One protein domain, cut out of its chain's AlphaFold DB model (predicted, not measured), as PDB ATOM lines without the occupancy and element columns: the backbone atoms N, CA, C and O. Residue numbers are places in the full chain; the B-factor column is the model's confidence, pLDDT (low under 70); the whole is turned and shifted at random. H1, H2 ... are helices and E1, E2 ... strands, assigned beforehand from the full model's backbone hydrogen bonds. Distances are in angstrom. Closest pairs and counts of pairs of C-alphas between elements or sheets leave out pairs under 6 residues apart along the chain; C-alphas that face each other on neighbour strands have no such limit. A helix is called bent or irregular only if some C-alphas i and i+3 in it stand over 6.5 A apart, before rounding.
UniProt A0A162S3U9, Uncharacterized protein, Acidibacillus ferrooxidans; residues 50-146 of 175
ATOM      1  N   ASN A  50     -33.313 -44.660 -19.567       77.12
ATOM      2  CA  ASN A  50     -33.141 -45.272 -20.868       77.12
ATOM      3  C   ASN A  50     -31.682 -45.121 -21.290       77.12
ATOM      4  O   ASN A  50     -31.124 -44.026 -21.317       77.12
ATOM      5  N   SER A  51     -31.066 -46.246 -21.613       85.31
ATOM      6  CA  SER A  51     -29.753 -46.319 -22.236       85.31
ATOM      7  C   SER A  51     -29.946 -46.666 -23.702       85.31
ATOM      8  O   SER A  51     -30.739 -47.548 -24.033       85.31
ATOM      9  N   GLU A  52     -29.244 -45.957 -24.577       89.81
ATOM     10  CA  GLU A  52     -29.192 -46.264 -26.000       89.81
ATOM     11  C   GLU A  52     -27.794 -46.757 -26.345       89.81
ATOM     12  O   GLU A  52     -26.804 -46.186 -25.887       89.81
ATOM     13  N   VAL A  53     -27.732 -47.839 -27.112       91.56
ATOM     14  CA  VAL A  53     -26.487 -48.457 -27.562       91.56
ATOM     15  C   VAL A  53     -26.588 -48.849 -29.027       91.56
ATOM     16  O   VAL A  53     -27.676 -49.073 -29.558       91.56
ATOM     17  N   THR A  54     -25.436 -48.953 -29.667       94.19
ATOM     18  CA  THR A  54     -25.263 -49.356 -31.061       94.19
ATOM     19  C   THR A  54     -24.679 -50.766 -31.172       94.19
ATOM     20  O   THR A  54     -24.346 -51.408 -30.171       94.19
ATOM     21  N   VAL A  55     -24.586 -51.296 -32.391       95.00
ATOM     22  CA  VAL A  55     -23.981 -52.615 -32.640       95.00
ATOM     23  C   VAL A  55     -22.526 -52.650 -32.155       95.00
ATOM     24  O   VAL A  55     -21.713 -51.795 -32.498       95.00
ATOM     25  N   GLY A  56     -22.191 -53.675 -31.375       92.44
ATOM     26  CA  GLY A  56     -20.889 -53.879 -30.740       92.44
ATOM     27  C   GLY A  56     -20.766 -53.234 -29.359       92.44
ATOM     28  O   GLY A  56     -19.796 -53.493 -28.645       92.44
ATOM     29  N   GLU A  57     -21.738 -52.425 -28.940       93.31
ATOM     30  CA  GLU A  57     -21.722 -51.808 -27.619       93.31
ATOM     31  C   GLU A  57     -22.356 -52.700 -26.555       93.31
ATOM     32  O   GLU A  57     -23.250 -53.514 -26.803       93.31
ATOM     33  N   ARG A  58     -21.857 -52.540 -25.330       93.31
ATOM     34  CA  ARG A  58     -22.260 -53.318 -24.161       93.31
ATOM     35  C   ARG A  58     -23.671 -52.943 -23.704       93.31
ATOM     36  O   ARG A  58     -23.977 -51.771 -23.511       93.31
ATOM     37  N   VAL A  59     -24.483 -53.963 -23.447       91.62
ATOM     38  CA  VAL A  59     -25.859 -53.855 -22.945       91.62
ATOM     39  C   VAL A  59     -25.919 -54.214 -21.462       91.62
ATOM     40  O   VAL A  59     -26.429 -53.448 -20.652       91.62
ATOM     41  N   ILE A  60     -25.399 -55.388 -21.098       90.81
ATOM     42  CA  ILE A  60     -25.495 -55.935 -19.741       90.81
ATOM     43  C   ILE A  60     -24.325 -56.880 -19.476       90.81
ATOM     44  O   ILE A  60     -24.008 -57.707 -20.327       90.81
ATOM     45  N   GLY A  61     -23.648 -56.754 -18.332       89.25
ATOM     46  CA  GLY A  61     -22.423 -57.517 -18.065       89.25
ATOM     47  C   GLY A  61     -21.414 -57.425 -19.222       89.25
ATOM     48  O   GLY A  61     -21.007 -56.332 -19.614       89.25
ATOM     49  N   ASP A  62     -21.044 -58.572 -19.797       92.94
ATOM     50  CA  ASP A  62     -20.173 -58.664 -20.980       92.94
ATOM     51  C   ASP A  62     -20.933 -58.825 -22.309       92.94
ATOM     52  O   ASP A  62     -20.318 -58.933 -23.371       92.94
ATOM     53  N   TRP A  63     -22.265 -58.805 -22.277       95.94
ATOM     54  CA  TRP A  63     -23.104 -58.919 -23.465       95.94
ATOM     55  C   TRP A  63     -23.174 -57.609 -24.231       95.94
ATOM     56  O   TRP A  63     -23.412 -56.539 -23.669       95.94
ATOM     57  N   GLN A  64     -23.019 -57.723 -25.540       96.06
ATOM     58  CA  GLN A  64     -23.056 -56.647 -26.511       96.06
ATOM     59  C   GLN A  64     -24.243 -56.824 -27.446       96.06
ATOM     60  O   GLN A  64     -24.657 -57.952 -27.738       96.06
ATOM     61  N   TYR A  65     -24.776 -55.708 -27.931       96.19
ATOM     62  CA  TYR A  65     -25.796 -55.720 -28.966       96.19
ATOM     63  C   TYR A  65     -25.163 -56.071 -30.315       96.19
ATOM     64  O   TYR A  65     -24.161 -55.481 -30.697       96.19
ATOM     65  N   ASN A  66     -25.730 -57.029 -31.044       95.62
ATOM     66  CA  ASN A  66     -25.203 -57.508 -32.324       95.62
ATOM     67  C   ASN A  66     -26.174 -57.265 -33.497       95.62
ATOM     68  O   ASN A  66     -26.080 -57.933 -34.525       95.62
ATOM     69  N   GLY A  67     -27.114 -56.331 -33.334       94.75
ATOM     70  CA  GLY A  67     -28.095 -55.977 -34.358       94.75
ATOM     71  C   GLY A  67     -29.303 -56.913 -34.417       94.75
ATOM     72  O   GLY A  67     -29.556 -57.722 -33.518       94.75
ATOM     73  N   GLU A  68     -30.045 -56.804 -35.515       94.38
ATOM     74  CA  GLU A  68     -31.165 -57.685 -35.845       94.38
ATOM     75  C   GLU A  68     -30.753 -58.762 -36.859       94.38
ATOM     76  O   GLU A  68     -30.027 -58.503 -37.821       94.38
ATOM     77  N   ASN A  69     -31.251 -59.987 -36.679       93.19
ATOM     78  CA  ASN A  69     -31.105 -61.036 -37.686       93.19
ATOM     79  C   ASN A  69     -32.056 -60.821 -38.883       93.19
ATOM     80  O   ASN A  69     -32.881 -59.912 -38.908       93.19
ATOM     81  N   GLN A  70     -31.987 -61.710 -39.879       90.88
ATOM     82  CA  GLN A  70     -32.843 -61.652 -41.076       90.88
ATOM     83  C   GLN A  70     -34.350 -61.737 -40.771       90.88
ATOM     84  O   GLN A  70     -35.172 -61.391 -41.614       90.88
ATOM     85  N   GLN A  71     -34.714 -62.223 -39.585       91.75
ATOM     86  CA  GLN A  71     -36.083 -62.345 -39.101       91.75
ATOM     87  C   GLN A  71     -36.517 -61.137 -38.249       91.75
ATOM     88  O   GLN A  71     -37.612 -61.172 -37.689       91.75
ATOM     89  N   GLY A  72     -35.687 -60.092 -38.134       90.31
ATOM     90  CA  GLY A  72     -35.961 -58.908 -37.310       90.31
ATOM     91  C   GLY A  72     -35.880 -59.180 -35.808       90.31
ATOM     92  O   GLY A  72     -36.536 -58.515 -35.015       90.31
ATOM     93  N   GLN A  73     -35.149 -60.217 -35.397       94.38
ATOM     94  CA  GLN A  73     -34.974 -60.565 -33.989       94.38
ATOM     95  C   GLN A  73     -33.653 -60.010 -33.475       94.38
ATOM     96  O   GLN A  73     -32.618 -60.162 -34.124       94.38
ATOM     97  N   LEU A  74     -33.693 -59.435 -32.277       95.25
ATOM     98  CA  LEU A  74     -32.522 -58.903 -31.588       95.25
ATOM     99  C   LEU A  74     -31.500 -59.998 -31.292       95.25
ATOM    100  O   LEU A  74     -31.849 -61.070 -30.792       95.25
ATOM    101  N   VAL A  75     -30.231 -59.707 -31.557       96.19
ATOM    102  CA  VAL A  75     -29.115 -60.620 -31.324       96.19
ATOM    103  C   VAL A  75     -28.140 -60.002 -30.331       96.19
ATOM    104  O   VAL A  75     -27.794 -58.827 -30.428       96.19
ATOM    105  N   PHE A  76     -27.666 -60.812 -29.389       96.81
ATOM    106  CA  PHE A  76     -26.685 -60.428 -28.379       96.81
ATOM    107  C   PHE A  76     -25.481 -61.365 -28.414       96.81
ATOM    108  O   PHE A  76     -25.628 -62.559 -28.680       96.81
ATOM    109  N   TYR A  77     -24.295 -60.837 -28.127       96.62
ATOM    110  CA  TYR A  77     -23.035 -61.580 -28.170       96.62
ATOM    111  C   TYR A  77     -22.127 -61.202 -27.000       96.62
ATOM    112  O   TYR A  77     -22.030 -60.031 -26.663       96.62
ATOM    113  N   ASN A  78     -21.441 -62.168 -26.385       95.56
ATOM    114  CA  ASN A  78     -20.557 -61.918 -25.233       95.56
ATOM    115  C   ASN A  78     -19.096 -62.357 -25.445       95.56
ATOM    116  O   ASN A  78     -18.370 -62.581 -24.480       95.56
ATOM    117  N   GLY A  79     -18.665 -62.567 -26.691       93.00
ATOM    118  CA  GLY A  79     -17.342 -63.130 -26.993       93.00
ATOM    119  C   GLY A  79     -17.347 -64.651 -27.188       93.00
ATOM    120  O   GLY A  79     -16.613 -65.170 -28.029       93.00
ATOM    121  N   TYR A  80     -18.210 -65.371 -26.471       94.38
ATOM    122  CA  TYR A  80     -18.208 -66.840 -26.441       94.38
ATOM    123  C   TYR A  80     -19.464 -67.459 -27.049       94.38
ATOM    124  O   TYR A  80     -19.411 -68.553 -27.607       94.38
ATOM    125  N   GLN A  81     -20.595 -66.767 -26.941       95.12
ATOM    126  CA  GLN A  81     -21.891 -67.246 -27.396       95.12
ATOM    127  C   GLN A  81     -22.731 -66.106 -27.960       95.12
ATOM    128  O   GLN A  81     -22.592 -64.946 -27.567       95.12
ATOM    129  N   THR A  82     -23.628 -66.483 -28.864       95.50
ATOM    130  CA  THR A  82     -24.608 -65.595 -29.480       95.50
ATOM    131  C   THR A  82     -26.001 -66.059 -29.089       95.50
ATOM    132  O   THR A  82     -26.326 -67.238 -29.236       95.50
ATOM    133  N   VAL A  83     -26.825 -65.138 -28.600       95.62
ATOM    134  CA  VAL A  83     -28.207 -65.406 -28.197       95.62
ATOM    135  C   VAL A  83     -29.140 -64.526 -29.005       95.62
ATOM    136  O   VAL A  83     -28.987 -63.307 -29.046       95.62
ATOM    137  N   THR A  84     -30.132 -65.159 -29.620       95.94
ATOM    138  CA  THR A  84     -31.203 -64.468 -30.334       95.94
ATOM    139  C   THR A  84     -32.415 -64.359 -29.428       95.94
ATOM    140  O   THR A  84     -32.912 -65.360 -28.904       95.94
ATOM    141  N   MET A  85     -32.907 -63.141 -29.250       93.81
ATOM    142  CA  MET A  85     -34.102 -62.876 -28.473       93.81
ATOM    143  C   MET A  85     -35.341 -63.326 -29.256       93.81
ATOM    144  O   MET A  85     -35.457 -63.031 -30.448       93.81
ATOM    145  N   PRO A  86     -36.312 -64.003 -28.623       90.44
ATOM    146  CA  PRO A  86     -37.588 -64.273 -29.270       90.44
ATOM    147  C   PRO A  86     -38.250 -62.954 -29.688       90.44
ATOM    148  O   PRO A  86     -38.302 -62.026 -28.883       90.44
ATOM    149  N   GLY A  87     -38.809 -62.880 -30.900       84.00
ATOM    150  CA  GLY A  87     -39.366 -61.630 -31.457       84.00
ATOM    151  C   GLY A  87     -40.498 -60.988 -30.638       84.00
ATOM    152  O   GLY A  87     -40.798 -59.814 -30.808       84.00
ATOM    153  N   ASN A  88     -41.104 -61.736 -29.714       84.81
ATOM    154  CA  ASN A  88     -42.180 -61.253 -28.844       84.81
ATOM    155  C   ASN A  88     -41.665 -60.830 -27.457       84.81
ATOM    156  O   ASN A  88     -42.443 -60.358 -26.627       84.81
ATOM    157  N   SER A  89     -40.387 -61.084 -27.164       89.69
ATOM    158  CA  SER A  89     -39.800 -60.765 -25.870       89.69
ATOM    159  C   SER A  89     -39.557 -59.262 -25.765       89.69
ATOM    160  O   SER A  89     -39.217 -58.600 -26.742       89.69
ATOM    161  N   LYS A  90     -39.698 -58.728 -24.555       90.44
ATOM    162  CA  LYS A  90     -39.316 -57.350 -24.211       90.44
ATOM    163  C   LYS A  90     -38.203 -57.299 -23.178       90.44
ATOM    164  O   LYS A  90     -37.876 -56.229 -22.683       90.44
ATOM    165  N   THR A  91     -37.637 -58.446 -22.833       91.94
ATOM    166  CA  THR A  91     -36.682 -58.543 -21.741       91.94
ATOM    167  C   THR A  91     -35.559 -59.470 -22.158       91.94
ATOM    168  O   THR A  91     -35.796 -60.591 -22.620       91.94
ATOM    169  N   PHE A  92     -34.339 -58.974 -22.000       93.00
ATOM    170  CA  PHE A  92     -33.122 -59.745 -22.162       93.00
ATOM    171  C   PHE A  92     -32.504 -59.935 -20.782       93.00
ATOM    172  O   PHE A  92     -32.304 -58.965 -20.053       93.00
ATOM    173  N   ALA A  93     -32.251 -61.185 -20.405       92.12
ATOM    174  CA  ALA A  93     -31.681 -61.539 -19.116       92.12
ATOM    175  C   ALA A  93     -30.454 -62.416 -19.336       92.12
ATOM    176  O   ALA A  93     -30.524 -63.406 -20.068       92.12
ATOM    177  N   ALA A  94     -29.348 -62.046 -18.702       90.00
ATOM    178  CA  ALA A  94     -28.093 -62.767 -18.792       90.00
ATOM    179  C   ALA A  94     -27.239 -62.516 -17.544       90.00
ATOM    180  O   ALA A  94     -27.319 -61.455 -16.934       90.00
ATOM    181  N   ASP A  95     -26.453 -63.518 -17.145       86.44
ATOM    182  CA  ASP A  95     -25.519 -63.450 -16.009       86.44
ATOM    183  C   ASP A  95     -26.147 -62.977 -14.679       86.44
ATOM    184  O   ASP A  95     -25.491 -62.385 -13.829       86.44
ATOM    185  N   GLY A  96     -27.438 -63.269 -14.479       84.62
ATOM    186  CA  GLY A  96     -28.192 -62.885 -13.278       84.62
ATOM    187  C   GLY A  96     -28.720 -61.447 -13.287       84.62
ATOM    188  O   GLY A  96     -29.408 -61.049 -12.350       84.62
ATOM    189  N   GLU A  97     -28.458 -60.691 -14.349       87.62
ATOM    190  CA  GLU A  97     -28.992 -59.354 -14.575       87.62
ATOM    191  C   GLU A  97     -30.046 -59.382 -15.697       87.62
ATOM    192  O   GLU A  97     -30.128 -60.328 -16.487       87.62
ATOM    193  N   TYR A  98     -30.881 -58.344 -15.785       89.69
ATOM    194  CA  TYR A  98     -31.805 -58.181 -16.906       89.69
ATOM    195  C   TYR A  98     -32.006 -56.718 -17.306       89.69
ATOM    196  O   TYR A  98     -31.900 -55.795 -16.492       89.69
ATOM    197  N   VAL A  99     -32.338 -56.530 -18.581       90.31
ATOM    198  CA  VAL A  99     -32.718 -55.252 -19.180       90.31
ATOM    199  C   VAL A  99     -34.069 -55.374 -19.868       90.31
ATOM    200  O   VAL A  99     -34.397 -56.399 -20.473       90.31
ATOM    201  N   ASN A 100     -34.854 -54.307 -19.786       91.31
ATOM    202  CA  ASN A 100     -36.120 -54.188 -20.492       91.31
ATOM    203  C   ASN A 100     -35.900 -53.412 -21.785       91.31
ATOM    204  O   ASN A 100     -35.436 -52.277 -21.763       91.31
ATOM    205  N   ILE A 101     -36.245 -54.019 -22.909       91.50
ATOM    206  CA  ILE A 101     -36.134 -53.425 -24.233       91.50
ATOM    207  C   ILE A 101     -37.308 -52.465 -24.437       91.50
ATOM    208  O   ILE A 101     -38.472 -52.868 -24.383       91.50
ATOM    209  N   VAL A 102     -36.994 -51.194 -24.675       89.88
ATOM    210  CA  VAL A 102     -37.981 -50.131 -24.907       89.88
ATOM    211  C   VAL A 102     -38.267 -50.004 -26.398       89.88
ATOM    212  O   VAL A 102     -39.421 -50.037 -26.824       89.88
ATOM    213  N   SER A 103     -37.206 -49.888 -27.193       90.12
ATOM    214  CA  SER A 103     -37.258 -49.759 -28.648       90.12
ATOM    215  C   SER A 103     -35.968 -50.273 -29.271       90.12
ATOM    216  O   SER A 103     -34.938 -50.346 -28.609       90.12
ATOM    217  N   HIS A 104     -36.029 -50.632 -30.547       91.31
ATOM    218  CA  HIS A 104     -34.869 -51.071 -31.312       91.31
ATOM    219  C   HIS A 104     -35.032 -50.709 -32.783       91.31
ATOM    220  O   HIS A 104     -36.151 -50.503 -33.265       91.31
ATOM    221  N   THR A 105     -33.895 -50.611 -33.451       88.94
ATOM    222  CA  THR A 105     -33.743 -50.588 -34.898       88.94
ATOM    223  C   THR A 105     -32.657 -51.594 -35.279       88.94
ATOM    224  O   THR A 105     -31.993 -52.161 -34.407       88.94
ATOM    225  N   HIS A 106     -32.405 -51.749 -36.580       87.38
ATOM    226  CA  HIS A 106     -31.343 -52.620 -37.080       87.38
ATOM    227  C   HIS A 106     -29.986 -52.380 -36.394       87.38
ATOM    228  O   HIS A 106     -29.290 -53.343 -36.071       87.38
ATOM    229  N   ASP A 107     -29.663 -51.113 -36.105       90.38
ATOM    230  CA  ASP A 107     -28.345 -50.707 -35.606       90.38
ATOM    231  C   ASP A 107     -28.351 -50.190 -34.166       90.38
ATOM    232  O   ASP A 107     -27.294 -50.111 -33.538       90.38
ATOM    233  N   THR A 108     -29.519 -49.831 -33.627       91.81
ATOM    234  CA  THR A 108     -29.633 -49.224 -32.296       91.81
ATOM    235  C   THR A 108     -30.587 -49.980 -31.390       91.81
ATOM    236  O   THR A 108     -31.587 -50.551 -31.825       91.81
ATOM    237  N   LEU A 109     -30.291 -49.952 -30.097       92.56
ATOM    238  CA  LEU A 109     -31.099 -50.558 -29.059       92.56
ATOM    239  C   LEU A 109     -31.288 -49.572 -27.912       92.56
ATOM    240  O   LEU A 109     -30.320 -49.081 -27.338       92.56
ATOM    241  N   THR A 110     -32.538 -49.342 -27.531       91.62
ATOM    242  CA  THR A 110     -32.905 -48.570 -26.344       91.62
ATOM    243  C   THR A 110     -33.447 -49.508 -25.275       91.62
ATOM    244  O   THR A 110     -34.414 -50.241 -25.508       91.62
ATOM    245  N   TYR A 111     -32.862 -49.464 -24.083       90.56
ATOM    246  CA  TYR A 111     -33.247 -50.331 -22.977       90.56
ATOM    247  C   TYR A 111     -33.216 -49.616 -21.629       90.56
ATOM    248  O   TYR A 111     -32.569 -48.589 -21.453       90.56
ATOM    249  N   GLU A 112     -33.905 -50.196 -20.656       87.75
ATOM    250  CA  GLU A 112     -33.899 -49.778 -19.261       87.75
ATOM    251  C   GLU A 112     -33.257 -50.865 -18.398       87.75
ATOM    252  O   GLU A 112     -33.588 -52.051 -18.504       87.75
ATOM    253  N   THR A 113     -32.351 -50.464 -17.510       80.12
ATOM    254  CA  THR A 113     -31.766 -51.356 -16.500       80.12
ATOM    255  C   THR A 113     -32.676 -51.450 -15.279       80.12
ATOM    256  O   THR A 113     -33.132 -50.438 -14.741       80.12
ATOM    257  N   ALA A 114     -32.903 -52.677 -14.802       64.62
ATOM    258  CA  ALA A 114     -33.782 -52.977 -13.669       64.62
ATOM    259  C   ALA A 114     -33.493 -52.134 -12.414       64.62
ATOM    260  O   ALA A 114     -34.406 -51.607 -11.782       64.62
ATOM    261  N   LEU A 115     -32.208 -51.950 -12.096       57.19
ATOM    262  CA  LEU A 115     -31.761 -51.217 -10.910       57.19
ATOM    263  C   LEU A 115     -32.163 -49.739 -10.934       57.19
ATOM    264  O   LEU A 115     -32.448 -49.155  -9.893       57.19
ATOM    265  N   ASN A 116     -32.214 -49.115 -12.106       52.69
ATOM    266  CA  ASN A 116     -32.496 -47.688 -12.180       52.69
ATOM    267  C   ASN A 116     -34.003 -47.404 -12.047       52.69
ATOM    268  O   ASN A 116     -34.383 -46.407 -11.430       52.69
ATOM    269  N   SER A 117     -34.859 -48.309 -12.535       49.53
ATOM    270  CA  SER A 117     -36.317 -48.120 -12.540       49.53
ATOM    271  C   SER A 117     -36.922 -48.076 -11.123       49.53
ATOM    272  O   SER A 117     -37.818 -47.277 -10.845       49.53
ATOM    273  N   GLU A 118     -36.372 -48.836 -10.168       48.28
ATOM    274  CA  GLU A 118     -36.856 -48.828  -8.777       48.28
ATOM    275  C   GLU A 118     -36.317 -47.645  -7.951       48.28
ATOM    276  O   GLU A 118     -37.045 -47.041  -7.157       48.28
ATOM    277  N   LEU A 119     -35.053 -47.255  -8.146       48.56
ATOM    278  CA  LEU A 119     -34.400 -46.241  -7.307       48.56
ATOM    279  C   LEU A 119     -34.841 -44.798  -7.599       48.56
ATOM    280  O   LEU A 119     -34.818 -43.959  -6.688       48.56
ATOM    281  N   ILE A 120     -35.255 -44.481  -8.830       52.81
ATOM    282  CA  ILE A 120     -35.707 -43.123  -9.177       52.81
ATOM    283  C   ILE A 120     -37.073 -42.813  -8.562       52.81
ATOM    284  O   ILE A 120     -37.290 -41.688  -8.094       52.81
ATOM    285  N   SER A 121     -37.961 -43.804  -8.472       55.97
ATOM    286  CA  SER A 121     -39.299 -43.612  -7.908       55.97
ATOM    287  C   SER A 121     -39.219 -43.200  -6.432       55.97
ATOM    288  O   SER A 121     -39.765 -42.175  -6.032       55.97
ATOM    289  N   PHE A 122     -38.405 -43.884  -5.623       53.22
ATOM    290  CA  PHE A 122     -38.279 -43.540  -4.203       53.22
ATOM    291  C   PHE A 122     -37.579 -42.204  -3.945       53.22
ATOM    292  O   PHE A 122     -38.022 -41.449  -3.078       53.22
ATOM    293  N   LYS A 123     -36.507 -41.870  -4.680       59.78
ATOM    294  CA  LYS A 123     -35.774 -40.608  -4.465       59.78
ATOM    295  C   LYS A 123     -36.602 -39.384  -4.857       59.78
ATOM    296  O   LYS A 123     -36.601 -38.395  -4.125       59.78
ATOM    297  N   SER A 124     -37.321 -39.456  -5.976       62.78
ATOM    298  CA  SER A 124     -38.189 -38.367  -6.439       62.78
ATOM    299  C   SER A 124     -39.403 -38.182  -5.521       62.78
ATOM    300  O   SER A 124     -39.679 -37.059  -5.097       62.78
ATOM    301  N   ILE A 125     -40.053 -39.274  -5.105       68.50
ATOM    302  CA  ILE A 125     -41.151 -39.239  -4.128       68.50
ATOM    303  C   ILE A 125     -40.667 -38.670  -2.786       68.50
ATOM    304  O   ILE A 125     -41.306 -37.776  -2.232       68.50
ATOM    305  N   ALA A 126     -39.512 -39.116  -2.282       73.81
ATOM    306  CA  ALA A 126     -38.941 -38.601  -1.038       73.81
ATOM    307  C   ALA A 126     -38.619 -37.100  -1.127       73.81
ATOM    308  O   ALA A 126     -38.931 -36.353  -0.200       73.81
ATOM    309  N   ALA A 127     -38.055 -36.636  -2.247       74.81
ATOM    310  CA  ALA A 127     -37.770 -35.220  -2.464       74.81
ATOM    311  C   ALA A 127     -39.052 -34.366  -2.479       74.81
ATOM    312  O   ALA A 127     -39.090 -33.308  -1.847       74.81
ATOM    313  N   ILE A 128     -40.119 -34.844  -3.128       78.94
ATOM    314  CA  ILE A 128     -41.426 -34.167  -3.155       78.94
ATOM    315  C   ILE A 128     -42.037 -34.104  -1.751       78.94
ATOM    316  O   ILE A 128     -42.515 -33.047  -1.338       78.94
ATOM    317  N   ILE A 129     -41.976 -35.199  -0.986       82.38
ATOM    318  CA  ILE A 129     -42.480 -35.248   0.394       82.38
ATOM    319  C   ILE A 129     -41.715 -34.265   1.288       82.38
ATOM    320  O   ILE A 129     -42.333 -33.532   2.059       82.38
ATOM    321  N   ILE A 130     -40.385 -34.199   1.167       86.12
ATOM    322  CA  ILE A 130     -39.553 -33.261   1.934       86.12
ATOM    323  C   ILE A 130     -39.890 -31.809   1.570       86.12
ATOM    324  O   ILE A 130     -40.027 -30.972   2.465       86.12
ATOM    325  N   LEU A 131     -40.081 -31.504   0.282       84.38
ATOM    326  CA  LEU A 131     -40.466 -30.169  -0.184       84.38
ATOM    327  C   LEU A 131     -41.837 -29.749   0.379       84.38
ATOM    328  O   LEU A 131     -41.984 -28.638   0.891       84.38
ATOM    329  N   LEU A 132     -42.824 -30.648   0.335       81.62
ATOM    330  CA  LEU A 132     -44.161 -30.430   0.899       81.62
ATOM    331  C   LEU A 132     -44.112 -30.241   2.418       81.62
ATOM    332  O   LEU A 132     -44.732 -29.316   2.944       81.62
ATOM    333  N   ALA A 133     -43.332 -31.061   3.125       84.00
ATOM    334  CA  ALA A 133     -43.148 -30.934   4.566       84.00
ATOM    335  C   ALA A 133     -42.519 -29.581   4.941       84.00
ATOM    336  O   ALA A 133     -42.967 -28.932   5.890       84.00
ATOM    337  N   LEU A 134     -41.532 -29.105   4.176       82.38
ATOM    338  CA  LEU A 134     -40.935 -27.780   4.360       82.38
ATOM    339  C   LEU A 134     -41.949 -26.655   4.116       82.38
ATOM    340  O   LEU A 134     -42.074 -25.763   4.954       82.38
ATOM    341  N   LEU A 135     -42.723 -26.724   3.029       81.81
ATOM    342  CA  LEU A 135     -43.751 -25.728   2.701       81.81
ATOM    343  C   LEU A 135     -44.851 -25.629   3.766       81.81
ATOM    344  O   LEU A 135     -45.290 -24.524   4.081       81.81
ATOM    345  N   ILE A 136     -45.270 -26.754   4.351       81.00
ATOM    346  CA  ILE A 136     -46.312 -26.785   5.390       81.00
ATOM    347  C   ILE A 136     -45.763 -26.303   6.743       81.00
ATOM    348  O   ILE A 136     -46.451 -25.596   7.484       81.00
ATOM    349  N   THR A 137     -44.520 -26.654   7.087       79.56
ATOM    350  CA  THR A 137     -43.935 -26.325   8.401       79.56
ATOM    351  C   THR A 137     -43.389 -24.897   8.489       79.56
ATOM    352  O   THR A 137     -43.436 -24.299   9.569       79.56
ATOM    353  N   LEU A 138     -42.946 -24.308   7.372       75.50
ATOM    354  CA  LEU A 138     -42.467 -22.921   7.283       75.50
ATOM    355  C   LEU A 138     -43.452 -21.884   7.867       75.50
ATOM    356  O   LEU A 138     -43.053 -21.146   8.776       75.50
ATOM    357  N   PRO A 139     -44.731 -21.813   7.447       72.69
ATOM    358  CA  PRO A 139     -45.669 -20.823   7.974       72.69
ATOM    359  C   PRO A 139     -46.005 -21.062   9.450       72.69
ATOM    360  O   PRO A 139     -46.186 -20.101  10.198       72.69
ATOM    361  N   PHE A 140     -46.033 -22.319   9.909       70.19
ATOM    362  CA  PHE A 140     -46.318 -22.637  11.310       70.19
ATOM    363  C   PHE A 140     -45.175 -22.205  12.237       70.19
ATOM    364  O   PHE A 140     -45.414 -21.628  13.301       70.19
ATOM    365  N   MET A 141     -43.925 -22.406  11.809       67.94
ATOM    366  CA  MET A 141     -42.745 -21.904  12.513       67.94
ATOM    367  C   MET A 141     -42.742 -20.372  12.562       67.94
ATOM    368  O   MET A 141     -42.567 -19.796  13.638       67.94
ATOM    369  N   ILE A 142     -43.032 -19.703  11.441       64.25
ATOM    370  CA  ILE A 142     -43.102 -18.235  11.365       64.25
ATOM    371  C   ILE A 142     -44.204 -17.684  12.290       64.25
ATOM    372  O   ILE A 142     -43.964 -16.750  13.060       64.25
ATOM    373  N   ASN A 143     -45.392 -18.294  12.289       67.19
ATOM    374  CA  ASN A 143     -46.516 -17.848  13.115       67.19
ATOM    375  C   ASN A 143     -46.263 -18.083  14.618       67.19
ATOM    376  O   ASN A 143     -46.577 -17.240  15.463       67.19
ATOM    377  N   ARG A 144     -45.600 -19.193  14.973       61.50
ATOM    378  CA  ARG A 144     -45.211 -19.500  16.359       61.50
ATOM    379  C   ARG A 144     -44.184 -18.509  16.913       61.50
ATOM    380  O   ARG A 144     -44.254 -18.168  18.095       61.50
ATOM    381  N   PHE A 145     -43.259 -18.027  16.083       59.47
ATOM    382  CA  PHE A 145     -42.315 -16.980  16.481       59.47
ATOM    383  C   PHE A 145     -43.004 -15.628  16.685       59.47
ATOM    384  O   PHE A 145     -42.704 -14.934  17.660       59.47
ATOM    385  N   ASN A 146     -43.977 -15.281  15.839       59.44
ATOM    386  CA  ASN A 146     -44.686 -14.008  15.948       59.44
ATOM    387  C   ASN A 146     -45.564 -13.946  17.215       59.44
ATOM    388  O   ASN A 146     -45.506 -12.974  17.974       59.44
TER     389      ASN A 146
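What this domain is: This is residues 50 to 146 of the 175 residues of an uncharacterized protein of Acidibacillus ferrooxidans (UniProt A0A162S3U9). A small, compact head of two twisted four-stranded sheets packed together has one long helix, H1, running out of it as an arm, whose residues 118 to 146 stick out free. The printed part has 97 residues, with E1 to E8 in order and then H1; the class is mixed, helices and strands. The sheets, E1 - E8 - E7 - E6 and E2 - E3 - E4 - E5, are antiparallel. The whole is extended, with a radius of gyration of the C-alphas of 21.7 A and spans of 75 by 23 by 21 A.

How they stand to each other: E1, residues 50 to 54, is antiparallel to E8, residues 108 to 113; N 51 and O 111, 2.8 A apart, are within hydrogen-bond range. E2 (58 to 60), E3 (63 to 68), E4 (74 to 77) and E5 (82 to 84) form a meander, each strand the antiparallel neighbour of the one before; N 59 and O 63, N 64 and O 77, and N 76 and O 83 are each 2.8 A apart. E6 (91 to 94), E7 (97 to 104) and E8 form another, with N 99 and O 92, and N 112 and O 100, at 2.8 A. Between the sheets, the closest C-alphas of E1 and E3 are those of Thr 54 and Tyr 65, 6.7 A apart. H1, residues 114 to 146, assigned as one helix by its hydrogen bonds, is bent: C-alphas 136 and 139 are 6.5 A apart. Arm H1a (114 to 136) only grazes the sheet E1 E8 E7 E6 with residues 114 to 117; its closest C-alphas with E7 are Ala 114 and Val 99, 6.1 A. Arm H1b (139 to 146) stands at a shallow tilt of 31 degrees to H1a. Every O i to N i+4 pair is within hydrogen-bond range in H1b, and 15 of 19 in H1a.

Where its parts are: E1 begins at C-alpha 50 (-33.141, -45.272, -20.868). E7 is 19.6 A long, E8 16.1 A, H1a 34.7 A. H1b ends at C-alpha 146 (-44.686, -14.008, 15.948).

The domain as a whole: The C-alphas farthest apart, of Gln 70 and Asn 146, are 75.2 A apart. The printed part has no cut and no long link. The pLDDT is under 70 at residues 114 to 125 and 141 to 146.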